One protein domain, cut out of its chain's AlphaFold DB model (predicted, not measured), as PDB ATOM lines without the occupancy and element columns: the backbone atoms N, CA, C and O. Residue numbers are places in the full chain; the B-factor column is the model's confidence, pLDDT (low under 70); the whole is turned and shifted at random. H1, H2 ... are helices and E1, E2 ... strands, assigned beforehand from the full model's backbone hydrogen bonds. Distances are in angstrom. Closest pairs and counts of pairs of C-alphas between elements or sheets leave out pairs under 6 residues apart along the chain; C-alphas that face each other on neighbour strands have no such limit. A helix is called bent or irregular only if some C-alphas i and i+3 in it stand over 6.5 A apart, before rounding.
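What this domain is: This is residues 370 to 525 of the 998 residues of the protein "Chromo domain-containing protein" of Endocarpon pusillum (strain Z07020 / HMAS-L-300199) (UniProt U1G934). One strongly twisted sheet of eight strands is bent back on itself at E2 and curled like part of a barrel, with E3 and E1 facing E5, E8, E7, E6 and E4. H3 reaches from E2 to E6 and E7 over one face, with H4 on that same face, H1 on the opposite one, and H2 by the edge strand E4. The printed part has 156 residues with four named helices and eight named strands, in the order E1 E2 H1 E3 E4 H2 E5 H3 E6 E7 H4 E8; the sheet is mixed, in the order E3 E1 E2 E5 E8 E7 E6 E4, and the class is mixed, helices and strands. The whole is compact, with a radius of gyration of the C-alphas of 14.7 A and spans of 44 by 32 by 31 A.

How they stand to each other: The sheet runs from E3, residues 420 to 423, through E1, 382 to 389, E2, 392 to 400, E5, 445 to 453, E8, 512 to 517, E7, 484 to 489, and E6, 473 to 478, to E4, 428 to 430. It is a folded sheet, one sheet bent back into two leaves that face each other, with E2 as the hinge; E2 bends by 65 degrees at residue 396. E3 and E1 are parallel, with N 421 and O 386 2.8 A apart, within hydrogen-bond range. The other neighbours are antiparallel, also with N and O within range: N 385 and O 397, 2.9 A, in the hairpin E1 and E2; N 452 and O 398, 2.8 A, between E2 and E5; N 449 and O 513, 2.8 A, between E5 and E8; N 514 and O 487, 2.9 A, between E8 and E7; N 475 and O 488, 2.8 A, in the hairpin E6 and E7; N 429 and O 474, 2.9 A, between E6 and E4. Across the fold, the closest C-alphas of E3 and E6, those of Ile 423 and Trp 477, are 5.8 A apart. H3, residues 458 to 470, is on the sheet at a height of 7.7 A; its closest C-alphas to E2 are Gln 460 and Ile 394, 5.2 A. H4, residues 494 to 502, is on the same face at a height of 8.5 A, and is irregular: C-alphas 495 and 498 are 7.3 A apart. H1, residues 404 to 412, is on the opposite face at a height of 7.5 A, over none of the strands. H2, residues 431 to 438, is on the sheet over E4, and is close to H4 but not clearly touching it, the closest C-alphas, Leu 431 and Gly 495, being 6.7 A apart. In H2 and H3 every O i to N i+4 pair is within hydrogen-bond range; in H1 3 of 5 are, and in H4 0 of 5, beside 3 of 6 O i to N i+3 pairs.

Where its parts are: E1 begins at C-alpha 382, (-41.704, 30.866, -50.486), and is 20.4 A long; E2 is 22.2 A and E5 23.8 A. H3, 17.9 A long, begins at C-alpha 458, (-27.252, 34.013, -41.914). E8, 16.5 A long, ends at C-alpha 517, (-49.269, 49.513, -51.806).

The domain as a whole: The C-alphas farthest apart, those of Gly 374 and Gly 440, are 45.7 A apart. The printed part has no cut, and no link is long. Residues 370 to 381 hold no named element. The mean pLDDT of the printed part is 90.3; residues 379, 443 to 444 and 501 to 508 are under 70.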
ATOM      1  N   THR A 370     -35.020  22.587 -56.166       81.75
ATOM      2  CA  THR A 370     -33.565  22.724 -56.106       81.75
ATOM      3  C   THR A 370     -33.099  23.570 -57.293       81.75
ATOM      4  O   THR A 370     -33.484  23.302 -58.433       81.75
ATOM      5  N   LEU A 371     -32.309  24.610 -57.037       80.00
ATOM      6  CA  LEU A 371     -31.624  25.389 -58.070       80.00
ATOM      7  C   LEU A 371     -30.262  24.773 -58.420       80.00
ATOM      8  O   LEU A 371     -29.779  23.855 -57.760       80.00
ATOM      9  N   ALA A 372     -29.614  25.310 -59.458       79.06
ATOM     10  CA  ALA A 372     -28.288  24.873 -59.900       79.06
ATOM     11  C   ALA A 372     -27.184  25.041 -58.831       79.06
ATOM     12  O   ALA A 372     -26.176  24.349 -58.899       79.06
ATOM     13  N   ASN A 373     -27.384  25.910 -57.832       80.56
ATOM     14  CA  ASN A 373     -26.498  26.077 -56.672       80.56
ATOM     15  C   ASN A 373     -26.867  25.171 -55.475       80.56
ATOM     16  O   ASN A 373     -26.417  25.413 -54.361       80.56
ATOM     17  N   GLY A 374     -27.726  24.163 -55.665       85.38
ATOM     18  CA  GLY A 374     -28.128  23.216 -54.618       85.38
ATOM     19  C   GLY A 374     -29.140  23.751 -53.596       85.38
ATOM     20  O   GLY A 374     -29.773  22.952 -52.905       85.38
ATOM     21  N   ARG A 375     -29.366  25.072 -53.521       87.38
ATOM     22  CA  ARG A 375     -30.397  25.664 -52.653       87.38
ATOM     23  C   ARG A 375     -31.790  25.197 -53.061       87.38
ATOM     24  O   ARG A 375     -32.109  25.114 -54.247       87.38
ATOM     25  N   PHE A 376     -32.636  24.939 -52.069       81.81
ATOM     26  CA  PHE A 376     -34.021  24.512 -52.246       81.81
ATOM     27  C   PHE A 376     -34.993  25.437 -51.509       81.81
ATOM     28  O   PHE A 376     -34.635  26.089 -50.529       81.81
ATOM     29  N   PHE A 377     -36.237  25.481 -51.982       83.50
ATOM     30  CA  PHE A 377     -37.341  26.214 -51.359       83.50
ATOM     31  C   PHE A 377     -38.675  25.490 -51.593       83.50
ATOM     32  O   PHE A 377     -38.820  24.702 -52.541       83.50
ATOM     33  N   TYR A 378     -39.654  25.744 -50.726       75.38
ATOM     34  CA  TYR A 378     -40.958  25.089 -50.755       75.38
ATOM     35  C   TYR A 378     -41.982  25.908 -51.547       75.38
ATOM     36  O   TYR A 378     -42.394  27.000 -51.160       75.38
ATOM     37  N   PHE A 379     -42.455  25.338 -52.658       63.59
ATOM     38  CA  PHE A 379     -43.541  25.916 -53.447       63.59
ATOM     39  C   PHE A 379     -44.863  25.163 -53.201       63.59
ATOM     40  O   PHE A 379     -44.867  23.929 -53.283       63.59
ATOM     41  N   PRO A 380     -46.004  25.850 -52.983       70.38
ATOM     42  CA  PRO A 380     -46.188  27.306 -52.932       70.38
ATOM     43  C   PRO A 380     -45.947  27.898 -51.531       70.38
ATOM     44  O   PRO A 380     -46.244  27.243 -50.534       70.38
ATOM     45  N   GLY A 381     -45.504  29.159 -51.464       80.50
ATOM     46  CA  GLY A 381     -45.449  29.947 -50.219       80.50
ATOM     47  C   GLY A 381     -44.119  30.655 -49.939       80.50
ATOM     48  O   GLY A 381     -44.107  31.601 -49.156       80.50
ATOM     49  N   GLU A 382     -43.034  30.248 -50.600       92.00
ATOM     50  CA  GLU A 382     -41.704  30.866 -50.486       92.00
ATOM     51  C   GLU A 382     -41.238  31.439 -51.836       92.00
ATOM     52  O   GLU A 382     -41.516  30.857 -52.893       92.00
ATOM     53  N   ILE A 383     -40.501  32.554 -51.803       93.75
ATOM     54  CA  ILE A 383     -39.712  33.074 -52.935       93.75
ATOM     55  C   ILE A 383     -38.232  33.008 -52.554       93.75
ATOM     56  O   ILE A 383     -37.872  33.458 -51.469       93.75
ATOM     57  N   LEU A 384     -37.381  32.481 -53.439       95.00
ATOM     58  CA  LEU A 384     -35.931  32.645 -53.329       95.00
ATOM     59  C   LEU A 384     -35.517  33.970 -53.983       95.00
ATOM     60  O   LEU A 384     -35.888  34.221 -55.133       95.00
ATOM     61  N   LEU A 385     -34.771  34.788 -53.246       95.75
ATOM     62  CA  LEU A 385     -34.417  36.163 -53.589       95.75
ATOM     63  C   LEU A 385     -32.967  36.427 -53.191       95.75
ATOM     64  O   LEU A 385     -32.580  36.067 -52.088       95.75
ATOM     65  N   ASP A 386     -32.186  37.068 -54.048       97.06
ATOM     66  CA  ASP A 386     -30.862  37.590 -53.696       97.06
ATOM     67  C   ASP A 386     -31.004  39.038 -53.232       97.06
ATOM     68  O   ASP A 386     -31.654  39.819 -53.925       97.06
ATOM     69  N   ILE A 387     -30.438  39.406 -52.083       98.06
ATOM     70  CA  ILE A 387     -30.549  40.779 -51.566       98.06
ATOM     71  C   ILE A 387     -29.203  41.504 -51.657       98.06
ATOM     72  O   ILE A 387     -28.163  40.999 -51.221       98.06
ATOM     73  N   GLN A 388     -29.246  42.716 -52.206       98.00
ATOM     74  CA  GLN A 388     -28.210  43.738 -52.078       98.00
ATOM     75  C   GLN A 388     -28.765  44.868 -51.207       98.00
ATOM     76  O   GLN A 388     -29.895  45.308 -51.417       98.00
ATOM     77  N   PHE A 389     -27.988  45.296 -50.215       97.62
ATOM     78  CA  PHE A 389     -28.402  46.244 -49.185       97.62
ATOM     79  C   PHE A 389     -27.322  47.311 -48.986       97.62
ATOM     80  O   PHE A 389     -26.214  47.020 -48.530       97.62
ATOM     81  N   GLY A 390     -27.628  48.547 -49.382       95.56
ATOM     82  CA  GLY A 390     -26.638  49.607 -49.528       95.56
ATOM     83  C   GLY A 390     -25.534  49.192 -50.503       95.56
ATOM     84  O   GLY A 390     -25.809  48.768 -51.623       95.56
ATOM     85  N   ASN A 391     -24.282  49.260 -50.049       94.75
ATOM     86  CA  ASN A 391     -23.115  48.767 -50.793       94.75
ATOM     87  C   ASN A 391     -22.792  47.282 -50.498       94.75
ATOM     88  O   ASN A 391     -21.788  46.764 -50.984       94.75
ATOM     89  N   GLY A 392     -23.584  46.609 -49.653       95.50
ATOM     90  CA  GLY A 392     -23.359  45.233 -49.208       95.50
ATOM     91  C   GLY A 392     -24.148  44.197 -50.012       95.50
ATOM     92  O   GLY A 392     -25.267  44.442 -50.461       95.50
ATOM     93  N   HIS A 393     -23.587  42.995 -50.150       97.12
ATOM     94  CA  HIS A 393     -24.274  41.839 -50.732       97.12
ATOM     95  C   HIS A 393     -24.587  40.810 -49.641       97.12
ATOM     96  O   HIS A 393     -23.680  40.342 -48.954       97.12
ATOM     97  N   ILE A 394     -25.869  40.470 -49.479       97.38
ATOM     98  CA  ILE A 394     -26.349  39.517 -48.465       97.38
ATOM     99  C   ILE A 394     -26.405  38.090 -49.032       97.38
ATOM    100  O   ILE A 394     -26.194  37.129 -48.295       97.38
ATOM    101  N   GLY A 395     -26.640  37.942 -50.340       97.06
ATOM    102  CA  GLY A 395     -26.786  36.648 -51.017       97.06
ATOM    103  C   GLY A 395     -28.236  36.170 -51.124       97.06
ATOM    104  O   GLY A 395     -29.173  36.921 -50.846       97.06
ATOM    105  N   ASP A 396     -28.425  34.910 -51.542       97.06
ATOM    106  CA  ASP A 396     -29.761  34.305 -51.602       97.06
ATOM    107  C   ASP A 396     -30.341  34.133 -50.182       97.06
ATOM    108  O   ASP A 396     -29.705  33.577 -49.282       97.06
ATOM    109  N   VAL A 397     -31.605  34.503 -50.022       97.00
ATOM    110  CA  VAL A 397     -32.472  34.234 -48.872       97.00
ATOM    111  C   VAL A 397     -33.822  33.706 -49.369       97.00
ATOM    112  O   VAL A 397     -34.140  33.769 -50.561       97.00
ATOM    113  N   ARG A 398     -34.652  33.176 -48.469       95.62
ATOM    114  CA  ARG A 398     -36.060  32.867 -48.760       95.62
ATOM    115  C   ARG A 398     -36.951  33.866 -48.043       95.62
ATOM    116  O   ARG A 398     -36.843  33.996 -46.832       95.62
ATOM    117  N   ILE A 399     -37.875  34.512 -48.750       95.38
ATOM    118  CA  ILE A 399     -38.962  35.252 -48.097       95.38
ATOM    119  C   ILE A 399     -40.211  34.374 -48.082       95.38
ATOM    120  O   ILE A 399     -40.614  33.807 -49.103       95.38
ATOM    121  N   SER A 400     -40.813  34.264 -46.901       92.69
ATOM    122  CA  SER A 400     -42.051  33.530 -46.641       92.69
ATOM    123  C   SER A 400     -43.172  34.481 -46.203       92.69
ATOM    124  O   SER A 400     -42.930  35.648 -45.908       92.69
ATOM    125  N   GLY A 401     -44.421  34.008 -46.172       88.44
ATOM    126  CA  GLY A 401     -45.546  34.735 -45.559       88.44
ATOM    127  C   GLY A 401     -46.212  35.830 -46.407       88.44
ATOM    128  O   GLY A 401     -47.369  36.151 -46.135       88.44
ATOM    129  N   LEU A 402     -45.567  36.319 -47.474       91.44
ATOM    130  CA  LEU A 402     -46.110  37.309 -48.426       91.44
ATOM    131  C   LEU A 402     -47.553  36.986 -48.902       91.44
ATOM    132  O   LEU A 402     -47.991  35.826 -48.873       91.44
ATOM    133  N   PRO A 403     -48.335  37.979 -49.370       87.38
ATOM    134  CA  PRO A 403     -49.675  37.730 -49.888       87.38
ATOM    135  C   PRO A 403     -49.619  37.144 -51.320       87.38
ATOM    136  O   PRO A 403     -48.832  37.621 -52.141       87.38
ATOM    137  N   PRO A 404     -50.462  36.149 -51.686       86.56
ATOM    138  CA  PRO A 404     -50.367  35.420 -52.963       86.56
ATOM    139  C   PRO A 404     -50.360  36.268 -54.243       86.56
ATOM    140  O   PRO A 404     -49.846  35.817 -55.265       86.56
ATOM    141  N   TRP A 405     -50.931  37.474 -54.206       88.12
ATOM    142  CA  TRP A 405     -50.970  38.380 -55.352       88.12
ATOM    143  C   TRP A 405     -49.607  39.041 -55.628       88.12
ATOM    144  O   TRP A 405     -49.280  39.243 -56.793       88.12
ATOM    145  N   ALA A 406     -48.782  39.294 -54.602       92.19
ATOM    146  CA  ALA A 406     -47.479  39.957 -54.735       92.19
ATOM    147  C   ALA A 406     -46.389  39.033 -55.312       92.19
ATOM    148  O   ALA A 406     -45.497  39.494 -56.024       92.19
ATOM    149  N   PHE A 407     -46.500  37.713 -55.092       91.25
ATOM    150  CA  PHE A 407     -45.616  36.710 -55.712       91.25
ATOM    151  C   PHE A 407     -45.572  36.844 -57.235       91.25
ATOM    152  O   PHE A 407     -44.517  36.662 -57.833       91.25
ATOM    153  N   GLY A 408     -46.719  37.119 -57.868       90.94
ATOM    154  CA  GLY A 408     -46.838  37.189 -59.323       90.94
ATOM    155  C   GLY A 408     -45.908  38.246 -59.922       90.94
ATOM    156  O   GLY A 408     -45.005  37.864 -60.661       90.94
ATOM    157  N   PRO A 409     -46.099  39.540 -59.604       94.69
ATOM    158  CA  PRO A 409     -45.217  40.634 -60.014       94.69
ATOM    159  C   PRO A 409     -43.747  40.397 -59.653       94.69
ATOM    160  O   PRO A 409     -42.916  40.358 -60.555       94.69
ATOM    161  N   ILE A 410     -43.436  40.098 -58.383       95.31
ATOM    162  CA  ILE A 410     -42.050  39.908 -57.914       95.31
ATOM    163  C   ILE A 410     -41.327  38.812 -58.720       95.31
ATOM    164  O   ILE A 410     -40.186  38.997 -59.137       95.31
ATOM    165  N   ILE A 411     -41.996  37.696 -59.035       94.00
ATOM    166  CA  ILE A 411     -41.409  36.609 -59.837       94.00
ATOM    167  C   ILE A 411     -41.228  36.993 -61.323       94.00
ATOM    168  O   ILE A 411     -40.348  36.426 -61.975       94.00
ATOM    169  N   LYS A 412     -41.977  37.966 -61.876       94.50
ATOM    170  CA  LYS A 412     -41.752  38.471 -63.253       94.50
ATOM    171  C   LYS A 412     -40.409  39.188 -63.402       94.50
ATOM    172  O   LYS A 412     -39.859  39.184 -64.497       94.50
ATOM    173  N   LEU A 413     -39.880  39.783 -62.329       94.88
ATOM    174  CA  LEU A 413     -38.598  40.503 -62.343       94.88
ATOM    175  C   LEU A 413     -37.380  39.572 -62.475       94.88
ATOM    176  O   LEU A 413     -36.244  40.039 -62.534       94.88
ATOM    177  N   LYS A 414     -37.592  38.249 -62.491       95.25
ATOM    178  CA  LYS A 414     -36.527  37.251 -62.497       95.25
ATOM    179  C   LYS A 414     -35.702  37.317 -63.788       95.25
ATOM    180  O   LYS A 414     -36.155  36.888 -64.849       95.25
ATOM    181  N   GLN A 415     -34.452  37.759 -63.676       91.94
ATOM    182  CA  GLN A 415     -33.511  37.811 -64.791       91.94
ATOM    183  C   GLN A 415     -32.778  36.466 -64.923       91.94
ATOM    184  O   GLN A 415     -31.904  36.095 -64.134       91.94
ATOM    185  N   GLY A 416     -33.186  35.676 -65.921       91.81
ATOM    186  CA  GLY A 416     -32.660  34.331 -66.149       91.81
ATOM    187  C   GLY A 416     -32.933  33.399 -64.964       91.81
ATOM    188  O   GLY A 416     -34.080  33.057 -64.671       91.81
ATOM    189  N   ASN A 417     -31.873  32.963 -64.275       87.00
ATOM    190  CA  ASN A 417     -31.984  32.059 -63.126       87.00
ATOM    191  C   ASN A 417     -31.987  32.748 -61.754       87.00
ATOM    192  O   ASN A 417     -32.345  32.076 -60.783       87.00
ATOM    193  N   LYS A 418     -31.712  34.057 -61.677       91.94
ATOM    194  CA  LYS A 418     -31.603  34.827 -60.429       91.94
ATOM    195  C   LYS A 418     -32.702  35.895 -60.338       91.94
ATOM    196  O   LYS A 418     -33.206  36.359 -61.357       91.94
ATOM    197  N   LEU A 419     -33.114  36.244 -59.123       95.50
ATOM    198  CA  LEU A 419     -34.057  37.327 -58.846       95.50
ATOM    199  C   LEU A 419     -33.468  38.158 -57.708       95.50
ATOM    200  O   LEU A 419     -33.416  37.681 -56.578       95.50
ATOM    201  N   THR A 420     -32.985  39.349 -58.042       97.06
ATOM    202  CA  THR A 420     -32.288  40.242 -57.112       97.06
ATOM    203  C   THR A 420     -33.232  41.343 -56.639       97.06
ATOM    204  O   THR A 420     -33.966  41.907 -57.453       97.06
ATOM    205  N   LEU A 421     -33.199  41.660 -55.346       97.50
ATOM    206  CA  LEU A 421     -33.750  42.888 -54.782       97.50
ATOM    207  C   LEU A 421     -32.582  43.809 -54.421       97.50
ATOM    208  O   LEU A 421     -31.762  43.475 -53.567       97.50
ATOM    209  N   GLU A 422     -32.505  44.950 -55.096       97.50
ATOM    210  CA  GLU A 422     -31.523  46.004 -54.836       97.50
ATOM    211  C   GLU A 422     -32.178  47.066 -53.950       97.50
ATOM    212  O   GLU A 422     -33.179  47.670 -54.339       97.50
ATOM    213  N   ILE A 423     -31.645  47.247 -52.743       97.69
ATOM    214  CA  ILE A 423     -32.108  48.209 -51.741       97.69
ATOM    215  C   ILE A 423     -30.972  49.211 -51.537       97.69
ATOM    216  O   ILE A 423     -29.948  48.865 -50.948       97.69
ATOM    217  N   GLY A 424     -31.108  50.433 -52.052       96.00
ATOM    218  CA  GLY A 424     -30.062  51.444 -51.934       96.00
ATOM    219  C   GLY A 424     -29.973  52.022 -50.522       96.00
ATOM    220  O   GLY A 424     -30.944  52.018 -49.771       96.00
ATOM    221  N   SER A 425     -28.827  52.610 -50.169       94.75
ATOM    222  CA  SER A 425     -28.659  53.309 -48.879       94.75
ATOM    223  C   SER A 425     -29.656  54.465 -48.702       94.75
ATOM    224  O   SER A 425     -30.036  54.791 -47.586       94.75
ATOM    225  N   ASN A 426     -30.114  55.052 -49.813       95.19
ATOM    226  CA  ASN A 426     -31.133  56.104 -49.840       95.19
ATOM    227  C   ASN A 426     -32.568  55.563 -49.713       95.19
ATOM    228  O   ASN A 426     -33.496  56.359 -49.621       95.19
ATOM    229  N   ASP A 427     -32.775  54.246 -49.765       96.81
ATOM    230  CA  ASP A 427     -34.083  53.602 -49.606       96.81
ATOM    231  C   ASP A 427     -34.309  53.121 -48.154       96.81
ATOM    232  O   ASP A 427     -35.318  52.488 -47.849       96.81
ATOM    233  N   VAL A 428     -33.386  53.444 -47.240       97.69
ATOM    234  CA  VAL A 428     -33.504  53.216 -45.793       97.69
ATOM    235  C   VAL A 428     -34.044  54.481 -45.119       97.69
ATOM    236  O   VAL A 428     -33.590  55.582 -45.426       97.69
ATOM    237  N   VAL A 429     -35.024  54.335 -44.222       97.69
ATOM    238  CA  VAL A 429     -35.754  55.452 -43.599       97.69
ATOM    239  C   VAL A 429     -35.868  55.322 -42.082       97.69
ATOM    240  O   VAL A 429     -36.014  54.223 -41.543       97.69
ATOM    241  N   THR A 430     -35.866  56.465 -41.396       97.62
ATOM    242  CA  THR A 430     -36.279  56.578 -39.989       97.62
ATOM    243  C   THR A 430     -37.805  56.556 -39.857       97.62
ATOM    244  O   THR A 430     -38.533  56.800 -40.822       97.62
ATOM    245  N   LEU A 431     -38.310  56.338 -38.638       96.00
ATOM    246  CA  LEU A 431     -39.748  56.391 -38.345       96.00
ATOM    247  C   LEU A 431     -40.395  57.743 -38.725       96.00
ATOM    248  O   LEU A 431     -41.516  57.771 -39.231       96.00
ATOM    249  N   ALA A 432     -39.677  58.858 -38.541       96.00
ATOM    250  CA  ALA A 432     -40.158  60.195 -38.898       96.00
ATOM    251  C   ALA A 432     -40.261  60.391 -40.422       96.00
ATOM    252  O   ALA A 432     -41.298  60.821 -40.926       96.00
ATOM    253  N   GLN A 433     -39.225  59.994 -41.170       96.12
ATOM    254  CA  GLN A 433     -39.236  60.000 -42.641       96.12
ATOM    255  C   GLN A 433     -40.330  59.082 -43.203       96.12
ATOM    256  O   GLN A 433     -40.981  59.399 -44.196       96.12
ATOM    257  N   TRP A 434     -40.574  57.947 -42.552       94.94
ATOM    258  CA  TRP A 434     -41.678  57.063 -42.892       94.94
ATOM    259  C   TRP A 434     -43.044  57.713 -42.655       94.94
ATOM    260  O   TRP A 434     -43.897  57.628 -43.536       94.94
ATOM    261  N   ALA A 435     -43.260  58.394 -41.524       93.38
ATOM    262  CA  ALA A 435     -44.501  59.127 -41.269       93.38
ATOM    263  C   ALA A 435     -44.754  60.215 -42.334       93.38
ATOM    264  O   ALA A 435     -45.875  60.347 -42.831       93.38
ATOM    265  N   GLU A 436     -43.705  60.920 -42.766       94.94
ATOM    266  CA  GLU A 436     -43.781  61.881 -43.871       94.94
ATOM    267  C   GLU A 436     -44.125  61.202 -45.212       94.94
ATOM    268  O   GLU A 436     -45.096  61.593 -45.857       94.94
ATOM    269  N   LEU A 437     -43.443  60.112 -45.594       93.69
ATOM    270  CA  LEU A 437     -43.781  59.329 -46.800       93.69
ATOM    271  C   LEU A 437     -45.201  58.736 -46.771       93.69
ATOM    272  O   LEU A 437     -45.784  58.465 -47.823       93.69
ATOM    273  N   CYS A 438     -45.753  58.502 -45.581       91.12
ATOM    274  CA  CYS A 438     -47.126  58.042 -45.390       91.12
ATOM    275  C   CYS A 438     -48.153  59.187 -45.407       91.12
ATOM    276  O   CYS A 438     -49.347  58.927 -45.548       91.12
ATOM    277  N   THR A 439     -47.730  60.446 -45.286       90.62
ATOM    278  CA  THR A 439     -48.643  61.593 -45.256       90.62
ATOM    279  C   THR A 439     -49.388  61.712 -46.590       90.62
ATOM    280  O   THR A 439     -48.806  61.607 -47.671       90.62
ATOM    281  N   GLY A 440     -50.716  61.848 -46.523       82.69
ATOM    282  CA  GLY A 440     -51.604  61.832 -47.695       82.69
ATOM    283  C   GLY A 440     -51.792  60.461 -48.369       82.69
ATOM    284  O   GLY A 440     -52.578  60.358 -49.310       82.69
ATOM    285  N   HIS A 441     -51.127  59.402 -47.894       82.38
ATOM    286  CA  HIS A 441     -51.154  58.066 -48.491       82.38
ATOM    287  C   HIS A 441     -51.814  57.050 -47.552       82.38
ATOM    288  O   HIS A 441     -51.701  57.118 -46.332       82.38
ATOM    289  N   SER A 442     -52.521  56.063 -48.106       73.12
ATOM    290  CA  SER A 442     -53.170  55.042 -47.279       73.12
ATOM    291  C   SER A 442     -52.161  54.009 -46.765       73.12
ATOM    292  O   SER A 442     -51.564  53.279 -47.567       73.12
ATOM    293  N   ASN A 443     -52.042  53.874 -45.444       67.62
ATOM    294  CA  ASN A 443     -51.228  52.855 -44.771       67.62
ATOM    295  C   ASN A 443     -51.891  51.465 -44.755       67.62
ATOM    296  O   ASN A 443     -51.934  50.786 -43.737       67.62
ATOM    297  N   HIS A 444     -52.372  51.015 -45.920       69.62
ATOM    298  CA  HIS A 444     -52.938  49.675 -46.101       69.62
ATOM    299  C   HIS A 444     -51.844  48.606 -46.088       69.62
ATOM    300  O   HIS A 444     -51.323  48.181 -47.126       69.62
ATOM    301  N   PHE A 445     -51.498  48.194 -44.873       76.69
ATOM    302  CA  PHE A 445     -50.660  47.049 -44.549       76.69
ATOM    303  C   PHE A 445     -51.428  45.761 -44.854       76.69
ATOM    304  O   PHE A 445     -52.501  45.529 -44.307       76.69
ATOM    305  N   GLN A 446     -50.917  44.932 -45.771       74.44
ATOM    306  CA  GLN A 446     -51.669  43.758 -46.231       74.44
ATOM    307  C   GLN A 446     -51.236  42.450 -45.574       74.44
ATOM    308  O   GLN A 446     -52.077  41.578 -45.343       74.44
ATOM    309  N   ARG A 447     -49.926  42.261 -45.356       78.56
ATOM    310  CA  ARG A 447     -49.384  41.071 -44.686       78.56
ATOM    311  C   ARG A 447     -47.903  41.198 -44.351       78.56
ATOM    312  O   ARG A 447     -47.111  41.538 -45.233       78.56
ATOM    313  N   THR A 448     -47.543  40.799 -43.136       84.75
ATOM    314  CA  THR A 448     -46.155  40.589 -42.711       84.75
ATOM    315  C   THR A 448     -45.668  39.198 -43.128       84.75
ATOM    316  O   THR A 448     -46.321  38.181 -42.885       84.75
ATOM    317  N   GLY A 449     -44.527  39.166 -43.812       92.25
ATOM    318  CA  GLY A 449     -43.715  37.986 -44.093       92.25
ATOM    319  C   GLY A 449     -42.409  37.995 -43.294       92.25
ATOM    320  O   GLY A 449     -42.176  38.896 -42.493       92.25
ATOM    321  N   VAL A 450     -41.549  37.001 -43.516       94.69
ATOM    322  CA  VAL A 450     -40.292  36.824 -42.759       94.69
ATOM    323  C   VAL A 450     -39.156  36.407 -43.696       94.69
ATOM    324  O   VAL A 450     -39.366  35.539 -44.558       94.69
ATOM    325  N   ILE A 451     -37.967  37.002 -43.521       96.25
ATOM    326  CA  ILE A 451     -36.718  36.540 -44.147       96.25
ATOM    327  C   ILE A 451     -36.236  35.266 -43.447       96.25
ATOM    328  O   ILE A 451     -36.099  35.203 -42.230       96.25
ATOM    329  N   ILE A 452     -35.923  34.244 -44.240       94.81
ATOM    330  CA  ILE A 452     -35.305  32.999 -43.795       94.81
ATOM    331  C   ILE A 452     -33.962  32.862 -44.534       94.81
ATOM    332  O   ILE A 452     -33.966  32.569 -45.738       94.81
ATOM    333  N   PRO A 453     -32.814  33.081 -43.864       96.19
ATOM    334  CA  PRO A 453     -31.500  32.933 -44.484       96.19
ATOM    335  C   PRO A 453     -31.168  31.473 -44.836       96.19
ATOM    336  O   PRO A 453     -31.852  30.526 -44.434       96.19
ATOM    337  N   PHE A 454     -30.077  31.292 -45.581       95.06
ATOM    338  CA  PHE A 454     -29.344  30.027 -45.655       95.06
ATOM    339  C   PHE A 454     -28.158  30.065 -44.690       95.06
ATOM    340  O   PHE A 454     -27.792  31.122 -44.184       95.06
ATOM    341  N   GLN A 455     -27.531  28.913 -44.443       93.06
ATOM    342  CA  GLN A 455     -26.408  28.805 -43.507       93.06
ATOM    343  C   GLN A 455     -25.227  29.734 -43.853       93.06
ATOM    344  O   GLN A 455     -24.521  30.168 -42.955       93.06
ATOM    345  N   ASP A 456     -25.030  30.058 -45.132       95.31
ATOM    346  CA  ASP A 456     -23.980  30.953 -45.627       95.31
ATOM    347  C   ASP A 456     -24.427  32.418 -45.806       95.31
ATOM    348  O   ASP A 456     -23.595  33.272 -46.102       95.31
ATOM    349  N   THR A 457     -25.716  32.726 -45.611       97.00
ATOM    350  CA  THR A 457     -26.260  34.101 -45.646       97.00
ATOM    351  C   THR A 457     -26.804  34.578 -44.295       97.00
ATOM    352  O   THR A 457     -27.158  35.747 -44.156       97.00
ATOM    353  N   ALA A 458     -26.807  33.712 -43.274       95.06
ATOM    354  CA  ALA A 458     -27.252  34.013 -41.914       95.06
ATOM    355  C   ALA A 458     -26.513  35.215 -41.308       95.06
ATOM    356  O   ALA A 458     -27.161  36.195 -40.958       95.06
ATOM    357  N   ASP A 459     -25.178  35.195 -41.285       96.06
ATOM    358  CA  ASP A 459     -24.347  36.271 -40.723       96.06
ATOM    359  C   ASP A 459     -24.615  37.646 -41.359       96.06
ATOM    360  O   ASP A 459     -24.454  38.674 -40.705       96.06
ATOM    361  N   GLN A 460     -24.994  37.684 -42.642       97.12
ATOM    362  CA  GLN A 460     -25.280  38.931 -43.361       97.12
ATOM    363  C   GLN A 460     -26.720  39.408 -43.134       97.12
ATOM    364  O   GLN A 460     -26.954  40.612 -43.058       97.12
ATOM    365  N   VAL A 461     -27.677  38.486 -42.969       97.19
ATOM    366  CA  VAL A 461     -29.042  38.825 -42.532       97.19
ATOM    367  C   VAL A 461     -29.033  39.331 -41.089       97.19
ATOM    368  O   VAL A 461     -29.660  40.350 -40.830       97.19
ATOM    369  N   ILE A 462     -28.266  38.712 -40.187       96.19
ATOM    370  CA  ILE A 462     -28.096  39.185 -38.801       96.19
ATOM    371  C   ILE A 462     -27.503  40.602 -38.791       96.19
ATOM    372  O   ILE A 462     -28.074  41.490 -38.176       96.19
ATOM    373  N   LYS A 463     -26.444  40.873 -39.569       96.44
ATOM    374  CA  LYS A 463     -25.869  42.231 -39.681       96.44
ATOM    375  C   LYS A 463     -26.834  43.266 -40.263       96.44
ATOM    376  O   LYS A 463     -26.814  44.414 -39.831       96.44
ATOM    377  N   MET A 464     -27.671  42.886 -41.233       97.19
ATOM    378  CA  MET A 464     -28.749  43.756 -41.717       97.19
ATOM    379  C   MET A 464     -29.792  43.994 -40.616       97.19
ATOM    380  O   MET A 464     -30.303  45.103 -40.491       97.19
ATOM    381  N   GLU A 465     -30.099  42.980 -39.809       96.75
ATOM    382  CA  GLU A 465     -31.081  43.072 -38.735       96.75
ATOM    383  C   GLU A 465     -30.608  43.952 -37.580       96.75
ATOM    384  O   GLU A 465     -31.325  44.876 -37.202       96.75
ATOM    385  N   ASP A 466     -29.392  43.724 -37.083       96.44
ATOM    386  CA  ASP A 466     -28.772  44.539 -36.039       96.44
ATOM    387  C   ASP A 466     -28.623  45.997 -36.501       96.44
ATOM    388  O   ASP A 466     -28.913  46.905 -35.730       96.44
ATOM    389  N   TYR A 467     -28.285  46.247 -37.775       97.19
ATOM    390  CA  TYR A 467     -28.253  47.604 -38.337       97.19
ATOM    391  C   TYR A 467     -29.637  48.279 -38.350       97.19
ATOM    392  O   TYR A 467     -29.771  49.435 -37.947       97.19
ATOM    393  N   LEU A 468     -30.691  47.573 -38.778       97.31
ATOM    394  CA  LEU A 468     -32.056  48.118 -38.760       97.31
ATOM    395  C   LEU A 468     -32.574  48.321 -37.324       97.31
ATOM    396  O   LEU A 468     -33.266  49.302 -37.051       97.31
ATOM    397  N   HIS A 469     -32.209  47.437 -36.397       96.25
ATOM    398  CA  HIS A 469     -32.547  47.534 -34.979       96.25
ATOM    399  C   HIS A 469     -31.840  48.712 -34.293       96.25
ATOM    400  O   HIS A 469     -32.527  49.604 -33.793       96.25
ATOM    401  N   GLN A 470     -30.503  48.744 -34.328       96.81
ATOM    402  CA  GLN A 470     -29.637  49.700 -33.623       96.81
ATOM    403  C   GLN A 470     -29.933  51.160 -33.986       96.81
ATOM    404  O   GLN A 470     -29.879  52.032 -33.124       96.81
ATOM    405  N   TYR A 471     -30.252  51.429 -35.254       97.19
ATOM    406  CA  TYR A 471     -30.530  52.781 -35.745       97.19
ATOM    407  C   TYR A 471     -32.036  53.086 -35.873       97.19
ATOM    408  O   TYR A 471     -32.413  54.152 -36.361       97.19
ATOM    409  N   THR A 472     -32.919  52.182 -35.430       96.56
ATOM    410  CA  THR A 472     -34.391  52.286 -35.559       96.56
ATOM    411  C   THR A 472     -34.878  52.566 -36.986       96.56
ATOM    412  O   THR A 472     -35.740  53.415 -37.234       96.56
ATOM    413  N   LEU A 473     -34.326  51.832 -37.951       97.81
ATOM    414  CA  LEU A 473     -34.561  52.016 -39.382       97.81
ATOM    415  C   LEU A 473     -35.458  50.920 -39.969       97.81
ATOM    416  O   LEU A 473     -35.432  49.768 -39.535       97.81
ATOM    417  N   ALA A 474     -36.169  51.263 -41.041       97.81
ATOM    418  CA  ALA A 474     -36.714  50.288 -41.979       97.81
ATOM    419  C   ALA A 474     -36.138  50.525 -43.375       97.81
ATOM    420  O   ALA A 474     -35.918  51.662 -43.791       97.81
ATOM    421  N   ALA A 475     -35.919  49.450 -44.124       98.19
ATOM    422  CA  ALA A 475     -35.485  49.515 -45.509       98.19
ATOM    423  C   ALA A 475     -36.657  49.280 -46.465       98.19
ATOM    424  O   ALA A 475     -37.470  48.375 -46.267       98.19
ATOM    425  N   LEU A 476     -36.748  50.094 -47.510       97.75
ATOM    426  CA  LEU A 476     -37.826  50.065 -48.489       97.75
ATOM    427  C   LEU A 476     -37.326  49.457 -49.800       97.75
ATOM    428  O   LEU A 476     -36.241  49.769 -50.280       97.75
ATOM    429  N   TRP A 477     -38.147  48.616 -50.419       97.75
ATOM    430  CA  TRP A 477     -37.928  48.168 -51.790       97.75
ATOM    431  C   TRP A 477     -39.163  48.447 -52.638       97.75
ATOM    432  O   TRP A 477     -40.278  48.060 -52.281       97.75
ATOM    433  N   TYR A 478     -38.961  49.100 -53.779       96.69
ATOM    434  CA  TYR A 478     -40.024  49.519 -54.686       96.69
ATOM    435  C   TYR A 478     -40.042  48.625 -55.927       96.69
ATOM    436  O   TYR A 478     -39.045  48.517 -56.642       96.69
ATOM    437  N   HIS A 479     -41.189  48.017 -56.227       96.88
ATOM    438  CA  HIS A 479     -41.342  47.236 -57.450       96.88
ATOM    439  C   HIS A 479     -41.323  48.179 -58.674       96.88
ATOM    440  O   HIS A 479     -42.097  49.137 -58.721       96.88
ATOM    441  N   PRO A 480     -40.478  47.941 -59.698       95.50
ATOM    442  CA  PRO A 480     -40.174  48.949 -60.720       95.50
ATOM    443  C   PRO A 480     -41.345  49.280 -61.660       95.50
ATOM    444  O   PRO A 480     -41.353  50.342 -62.278       95.50
ATOM    445  N   THR A 481     -42.325  48.380 -61.796       91.19
ATOM    446  CA  THR A 481     -43.410  48.481 -62.793       91.19
ATOM    447  C   THR A 481     -44.829  48.304 -62.250       91.19
ATOM    448  O   THR A 481     -45.777  48.446 -63.014       91.19
ATOM    449  N   GLU A 482     -44.998  47.971 -60.968       91.44
ATOM    450  CA  GLU A 482     -46.308  47.665 -60.365       91.44
ATOM    451  C   GLU A 482     -46.347  48.245 -58.951       91.44
ATOM    452  O   GLU A 482     -45.297  48.416 -58.337       91.44
ATOM    453  N   ASP A 483     -47.532  48.571 -58.436       91.25
ATOM    454  CA  ASP A 483     -47.658  49.451 -57.269       91.25
ATOM    455  C   ASP A 483     -47.474  48.733 -55.916       91.25
ATOM    456  O   ASP A 483     -48.362  48.718 -55.062       91.25
ATOM    457  N   ILE A 484     -46.284  48.159 -55.721       94.44
ATOM    458  CA  ILE A 484     -45.880  47.380 -54.544       94.44
ATOM    459  C   ILE A 484     -44.641  48.007 -53.905       94.44
ATOM    460  O   ILE A 484     -43.627  48.211 -54.576       94.44
ATOM    461  N   THR A 485     -44.697  48.216 -52.590       96.19
ATOM    462  CA  THR A 485     -43.515  48.454 -51.754       96.19
ATOM    463  C   THR A 485     -43.395  47.308 -50.743       96.19
ATOM    464  O   THR A 485     -44.376  46.949 -50.083       96.19
ATOM    465  N   LEU A 486     -42.203  46.720 -50.637       97.12
ATOM    466  CA  LEU A 486     -41.822  45.841 -49.529       97.12
ATOM    467  C   LEU A 486     -41.077  46.667 -48.478       97.12
ATOM    468  O   LEU A 486     -40.301  47.555 -48.827       97.12
ATOM    469  N   VAL A 487     -41.324  46.365 -47.208       97.25
ATOM    470  CA  VAL A 487     -40.782  47.097 -46.059       97.25
ATOM    471  C   VAL A 487     -40.101  46.098 -45.137       97.25
ATOM    472  O   VAL A 487     -40.745  45.161 -44.663       97.25
ATOM    473  N   PHE A 488     -38.806  46.291 -44.919       97.62
ATOM    474  CA  PHE A 488     -37.936  45.418 -44.141       97.62
ATOM    475  C   PHE A 488     -37.574  46.095 -42.818       97.62
ATOM    476  O   PHE A 488     -37.017  47.188 -42.835       97.62
ATOM    477  N   TYR A 489     -37.870  45.460 -41.687       97.12
ATOM    478  CA  TYR A 489     -37.569  45.980 -40.345       97.12
ATOM    479  C   TYR A 489     -37.181  44.836 -39.402       97.12
ATOM    480  O   TYR A 489     -37.598  43.692 -39.608       97.12
ATOM    481  N   SER A 490     -36.392  45.128 -38.364       96.38
ATOM    482  CA  SER A 490     -36.212  44.180 -37.258       96.38
ATOM    483  C   SER A 490     -37.417  44.263 -36.313       96.38
ATOM    484  O   SER A 490     -37.783  45.374 -35.921       96.38
ATOM    485  N   PRO A 491     -38.016  43.132 -35.891       92.56
ATOM    486  CA  PRO A 491     -39.068  43.128 -34.878       92.56
ATOM    487  C   PRO A 491     -38.551  43.549 -33.491       92.56
ATOM    488  O   PRO A 491     -39.354  43.965 -32.664       92.56
ATOM    489  N   ARG A 492     -37.227  43.514 -33.253       92.81
ATOM    490  CA  ARG A 492     -36.574  44.042 -32.038       92.81
ATOM    491  C   ARG A 492     -36.574  45.578 -31.973       92.81
ATOM    492  O   ARG A 492     -36.181  46.154 -30.966       92.81
ATOM    493  N   SER A 493     -36.935  46.271 -33.056       94.38
ATOM    494  CA  SER A 493     -36.928  47.734 -33.109       94.38
ATOM    495  C   SER A 493     -38.265  48.307 -32.636       94.38
ATOM    496  O   SER A 493     -39.255  48.268 -33.369       94.38
ATOM    497  N   GLU A 494     -38.298  48.859 -31.419       90.25
ATOM    498  CA  GLU A 494     -39.535  49.317 -30.766       90.25
ATOM    499  C   GLU A 494     -40.358  50.287 -31.619       90.25
ATOM    500  O   GLU A 494     -41.567  50.111 -31.785       90.25
ATOM    501  N   GLY A 495     -39.683  51.254 -32.254       92.44
ATOM    502  CA  GLY A 495     -40.296  52.234 -33.153       92.44
ATOM    503  C   GLY A 495     -41.018  51.629 -34.364       92.44
ATOM    504  O   GLY A 495     -41.801  52.324 -35.004       92.44
ATOM    505  N   TRP A 496     -40.812  50.343 -34.663       94.12
ATOM    506  CA  TRP A 496     -41.457  49.611 -35.756       94.12
ATOM    507  C   TRP A 496     -42.437  48.523 -35.283       94.12
ATOM    508  O   TRP A 496     -43.164  47.968 -36.107       94.12
ATOM    509  N   MET A 497     -42.562  48.266 -33.971       88.00
ATOM    510  CA  MET A 497     -43.477  47.244 -33.422       88.00
ATOM    511  C   MET A 497     -44.960  47.501 -33.731       88.00
ATOM    512  O   MET A 497     -45.763  46.567 -33.730       88.00
ATOM    513  N   PHE A 498     -45.348  48.738 -34.057       89.69
ATOM    514  CA  PHE A 498     -46.711  49.041 -34.514       89.69
ATOM    515  C   PHE A 498     -47.092  48.288 -35.808       89.69
ATOM    516  O   PHE A 498     -48.277  48.085 -36.060       89.69
ATOM    517  N   LEU A 499     -46.110  47.819 -36.594       87.88
ATOM    518  CA  LEU A 499     -46.331  46.971 -37.770       87.88
ATOM    519  C   LEU A 499     -46.627  45.499 -37.416       87.88
ATOM    520  O   LEU A 499     -47.322  44.826 -38.177       87.88
ATOM    521  N   GLU A 500     -46.160  44.999 -36.264       78.75
ATOM    522  CA  GLU A 500     -46.415  43.616 -35.818       78.75
ATOM    523  C   GLU A 500     -47.847  43.414 -35.307       78.75
ATOM    524  O   GLU A 500     -48.402  42.325 -35.458       78.75
ATOM    525  N   ARG A 501     -48.492  44.470 -34.780       64.81
ATOM    526  CA  ARG A 501     -49.896  44.422 -34.315       64.81
ATOM    527  C   ARG A 501     -50.867  43.909 -35.388       64.81
ATOM    528  O   ARG A 501     -51.882  43.312 -35.053       64.81
ATOM    529  N   MET A 502     -50.524  44.078 -36.668       55.94
ATOM    530  CA  MET A 502     -51.329  43.663 -37.825       55.94
ATOM    531  C   MET A 502     -51.164  42.183 -38.225       55.94
ATOM    532  O   MET A 502     -51.724  41.757 -39.240       55.94
ATOM    533  N   GLY A 503     -50.377  41.380 -37.501       54.41
ATOM    534  CA  GLY A 503     -50.207  39.969 -37.843       54.41
ATOM    535  C   GLY A 503     -49.469  39.151 -36.793       54.41
ATOM    536  O   GLY A 503     -48.244  39.129 -36.797       54.41
ATOM    537  N   GLY A 504     -50.228  38.391 -35.992       57.09
ATOM    538  CA  GLY A 504     -49.756  37.504 -34.916       57.09
ATOM    539  C   GLY A 504     -48.875  36.324 -35.358       57.09
ATOM    540  O   GLY A 504     -49.250  35.155 -35.237       57.09
ATOM    541  N   LEU A 505     -47.691  36.637 -35.875       62.66
ATOM    542  CA  LEU A 505     -46.520  35.771 -35.899       62.66
ATOM    543  C   LEU A 505     -45.818  35.881 -34.532       62.66
ATOM    544  O   LEU A 505     -45.825  36.964 -33.951       62.66
ATOM    545  N   PRO A 506     -45.208  34.807 -34.002       63.41
ATOM    546  CA  PRO A 506     -44.448  34.900 -32.758       63.41
ATOM    547  C   PRO A 506     -43.269  35.871 -32.905       63.41
ATOM    548  O   PRO A 506     -42.721  36.028 -34.004       63.41
ATOM    549  N   PHE A 507     -42.864  36.498 -31.799       57.91
ATOM    550  CA  PHE A 507     -41.598  37.224 -31.722       57.91
ATOM    551  C   PHE A 507     -40.460  36.234 -31.989       57.91
ATOM    552  O   PHE A 507     -40.371  35.177 -31.370       57.91
ATOM    553  N   ASP A 508     -39.681  36.526 -33.022       69.12
ATOM    554  CA  ASP A 508     -38.765  35.595 -33.674       69.12
ATOM    555  C   ASP A 508     -37.664  36.493 -34.259       69.12
ATOM    556  O   ASP A 508     -38.009  37.388 -35.035       69.12
ATOM    557  N   ASP A 509     -36.395  36.305 -33.870       70.19
ATOM    558  CA  ASP A 509     -35.249  37.165 -34.249       70.19
ATOM    559  C   ASP A 509     -34.912  37.044 -35.744       70.19
ATOM    560  O   ASP A 509     -33.993  36.320 -36.147       70.19
ATOM    561  N   LYS A 510     -35.781  37.620 -36.581       88.00
ATOM    562  CA  LYS A 510     -35.749  37.559 -38.044       88.00
ATOM    563  C   LYS A 510     -36.420  38.792 -38.636       88.00
ATOM    564  O   LYS A 510     -37.618  39.012 -38.416       88.00
ATOM    565  N   ILE A 511     -35.693  39.481 -39.517       95.75
ATOM    566  CA  ILE A 511     -36.182  40.588 -40.349       95.75
ATOM    567  C   ILE A 511     -37.565  40.269 -40.930       95.75
ATOM    568  O   ILE A 511     -37.772  39.300 -41.676       95.75
ATOM    569  N   ARG A 512     -38.515  41.141 -40.601       94.81
ATOM    570  CA  ARG A 512     -39.895  41.113 -41.074       94.81
ATOM    571  C   ARG A 512     -40.003  41.779 -42.439       94.81
ATOM    572  O   ARG A 512     -39.230  42.672 -42.766       94.81
ATOM    573  N   VAL A 513     -40.961  41.328 -43.247       96.25
ATOM    574  CA  VAL A 513     -41.159  41.780 -44.633       96.25
ATOM    575  C   VAL A 513     -42.622  42.126 -44.866       96.25
ATOM    576  O   VAL A 513     -43.426  41.278 -45.263       96.25
ATOM    577  N   LEU A 514     -42.992  43.375 -44.618       94.94
ATOM    578  CA  LEU A 514     -44.360  43.844 -44.791       94.94
ATOM    579  C   LEU A 514     -44.628  44.242 -46.248       94.94
ATOM    580  O   LEU A 514     -43.880  45.008 -46.854       94.94
ATOM    581  N   THR A 515     -45.718  43.724 -46.820       94.25
ATOM    582  CA  THR A 515     -46.196  44.120 -48.155       94.25
ATOM    583  C   THR A 515     -47.244  45.226 -48.048       94.25
ATOM    584  O   THR A 515     -48.275  45.036 -47.395       94.25
ATOM    585  N   ARG A 516     -47.023  46.343 -48.749       92.25
ATOM    586  CA  ARG A 516     -47.985  47.449 -48.876       92.25
ATOM    587  C   ARG A 516     -48.105  47.949 -50.318       92.25
ATOM    588  O   ARG A 516     -47.280  47.639 -51.180       92.25
ATOM    589  N   ASN A 517     -49.141  48.747 -50.565       89.31
ATOM    590  CA  ASN A 517     -49.269  49.513 -51.806       89.31
ATOM    591  C   ASN A 517     -48.120  50.535 -51.912       89.31
ATOM    592  O   ASN A 517     -47.615  51.005 -50.886       89.31
ATOM    593  N   ARG A 518     -47.744  50.886 -53.146       87.38
ATOM    594  CA  ARG A 518     -46.658  51.824 -53.474       87.38
ATOM    595  C   ARG A 518     -46.678  53.102 -52.635       87.38
ATOM    596  O   ARG A 518     -47.662  53.837 -52.626       87.38
ATOM    597  N   MET A 519     -45.549  53.371 -51.992       90.31
ATOM    598  CA  MET A 519     -45.239  54.662 -51.375       90.31
ATOM    599  C   MET A 519     -44.614  55.621 -52.402       90.31
ATOM    600  O   MET A 519     -44.085  55.160 -53.423       90.31
ATOM    601  N   PRO A 520     -44.572  56.936 -52.121       92.31
ATOM    602  CA  PRO A 520     -43.601  57.822 -52.753       92.31
ATOM    603  C   PRO A 520     -42.175  57.256 -52.585       92.31
ATOM    604  O   PRO A 520     -41.869  56.672 -51.538       92.31
ATOM    605  N   PRO A 521     -41.286  57.391 -53.585       93.69
ATOM    606  CA  PRO A 521     -39.864  57.116 -53.407       93.69
ATOM    607  C   PRO A 521     -39.274  58.004 -52.308       93.69
ATOM    608  O   PRO A 521     -39.620  59.180 -52.232       93.69
ATOM    609  N   THR A 522     -38.319  57.495 -51.529       93.94
ATOM    610  CA  THR A 522     -37.573  58.277 -50.518       93.94
ATOM    611  C   THR A 522     -36.981  59.576 -51.073       93.94
ATOM    612  O   THR A 522     -36.941  60.587 -50.386       93.94
ATOM    613  N   LYS A 523     -36.622  59.586 -52.362       92.69
ATOM    614  CA  LYS A 523     -36.156  60.750 -53.140       92.69
ATOM    615  C   LYS A 523     -37.172  61.905 -53.244       92.69
ATOM    616  O   LYS A 523     -36.817  62.951 -53.777       92.69
ATOM    617  N   MET A 524     -38.420  61.707 -52.810       90.56
ATOM    618  CA  MET A 524     -39.449  62.749 -52.694       90.56
ATOM    619  C   MET A 524     -39.550  63.364 -51.292       90.56
ATOM    620  O   MET A 524     -40.244  64.370 -51.150       90.56
ATOM    621  N   LEU A 525     -38.875  62.804 -50.281       90.38
ATOM    622  CA  LEU A 525     -38.700  63.496 -49.005       90.38
ATOM    623  C   LEU A 525     -38.004  64.839 -49.266       90.38
ATOM    624  O   LEU A 525     -37.077  64.888 -50.087       90.38
TER     625      LEU A 525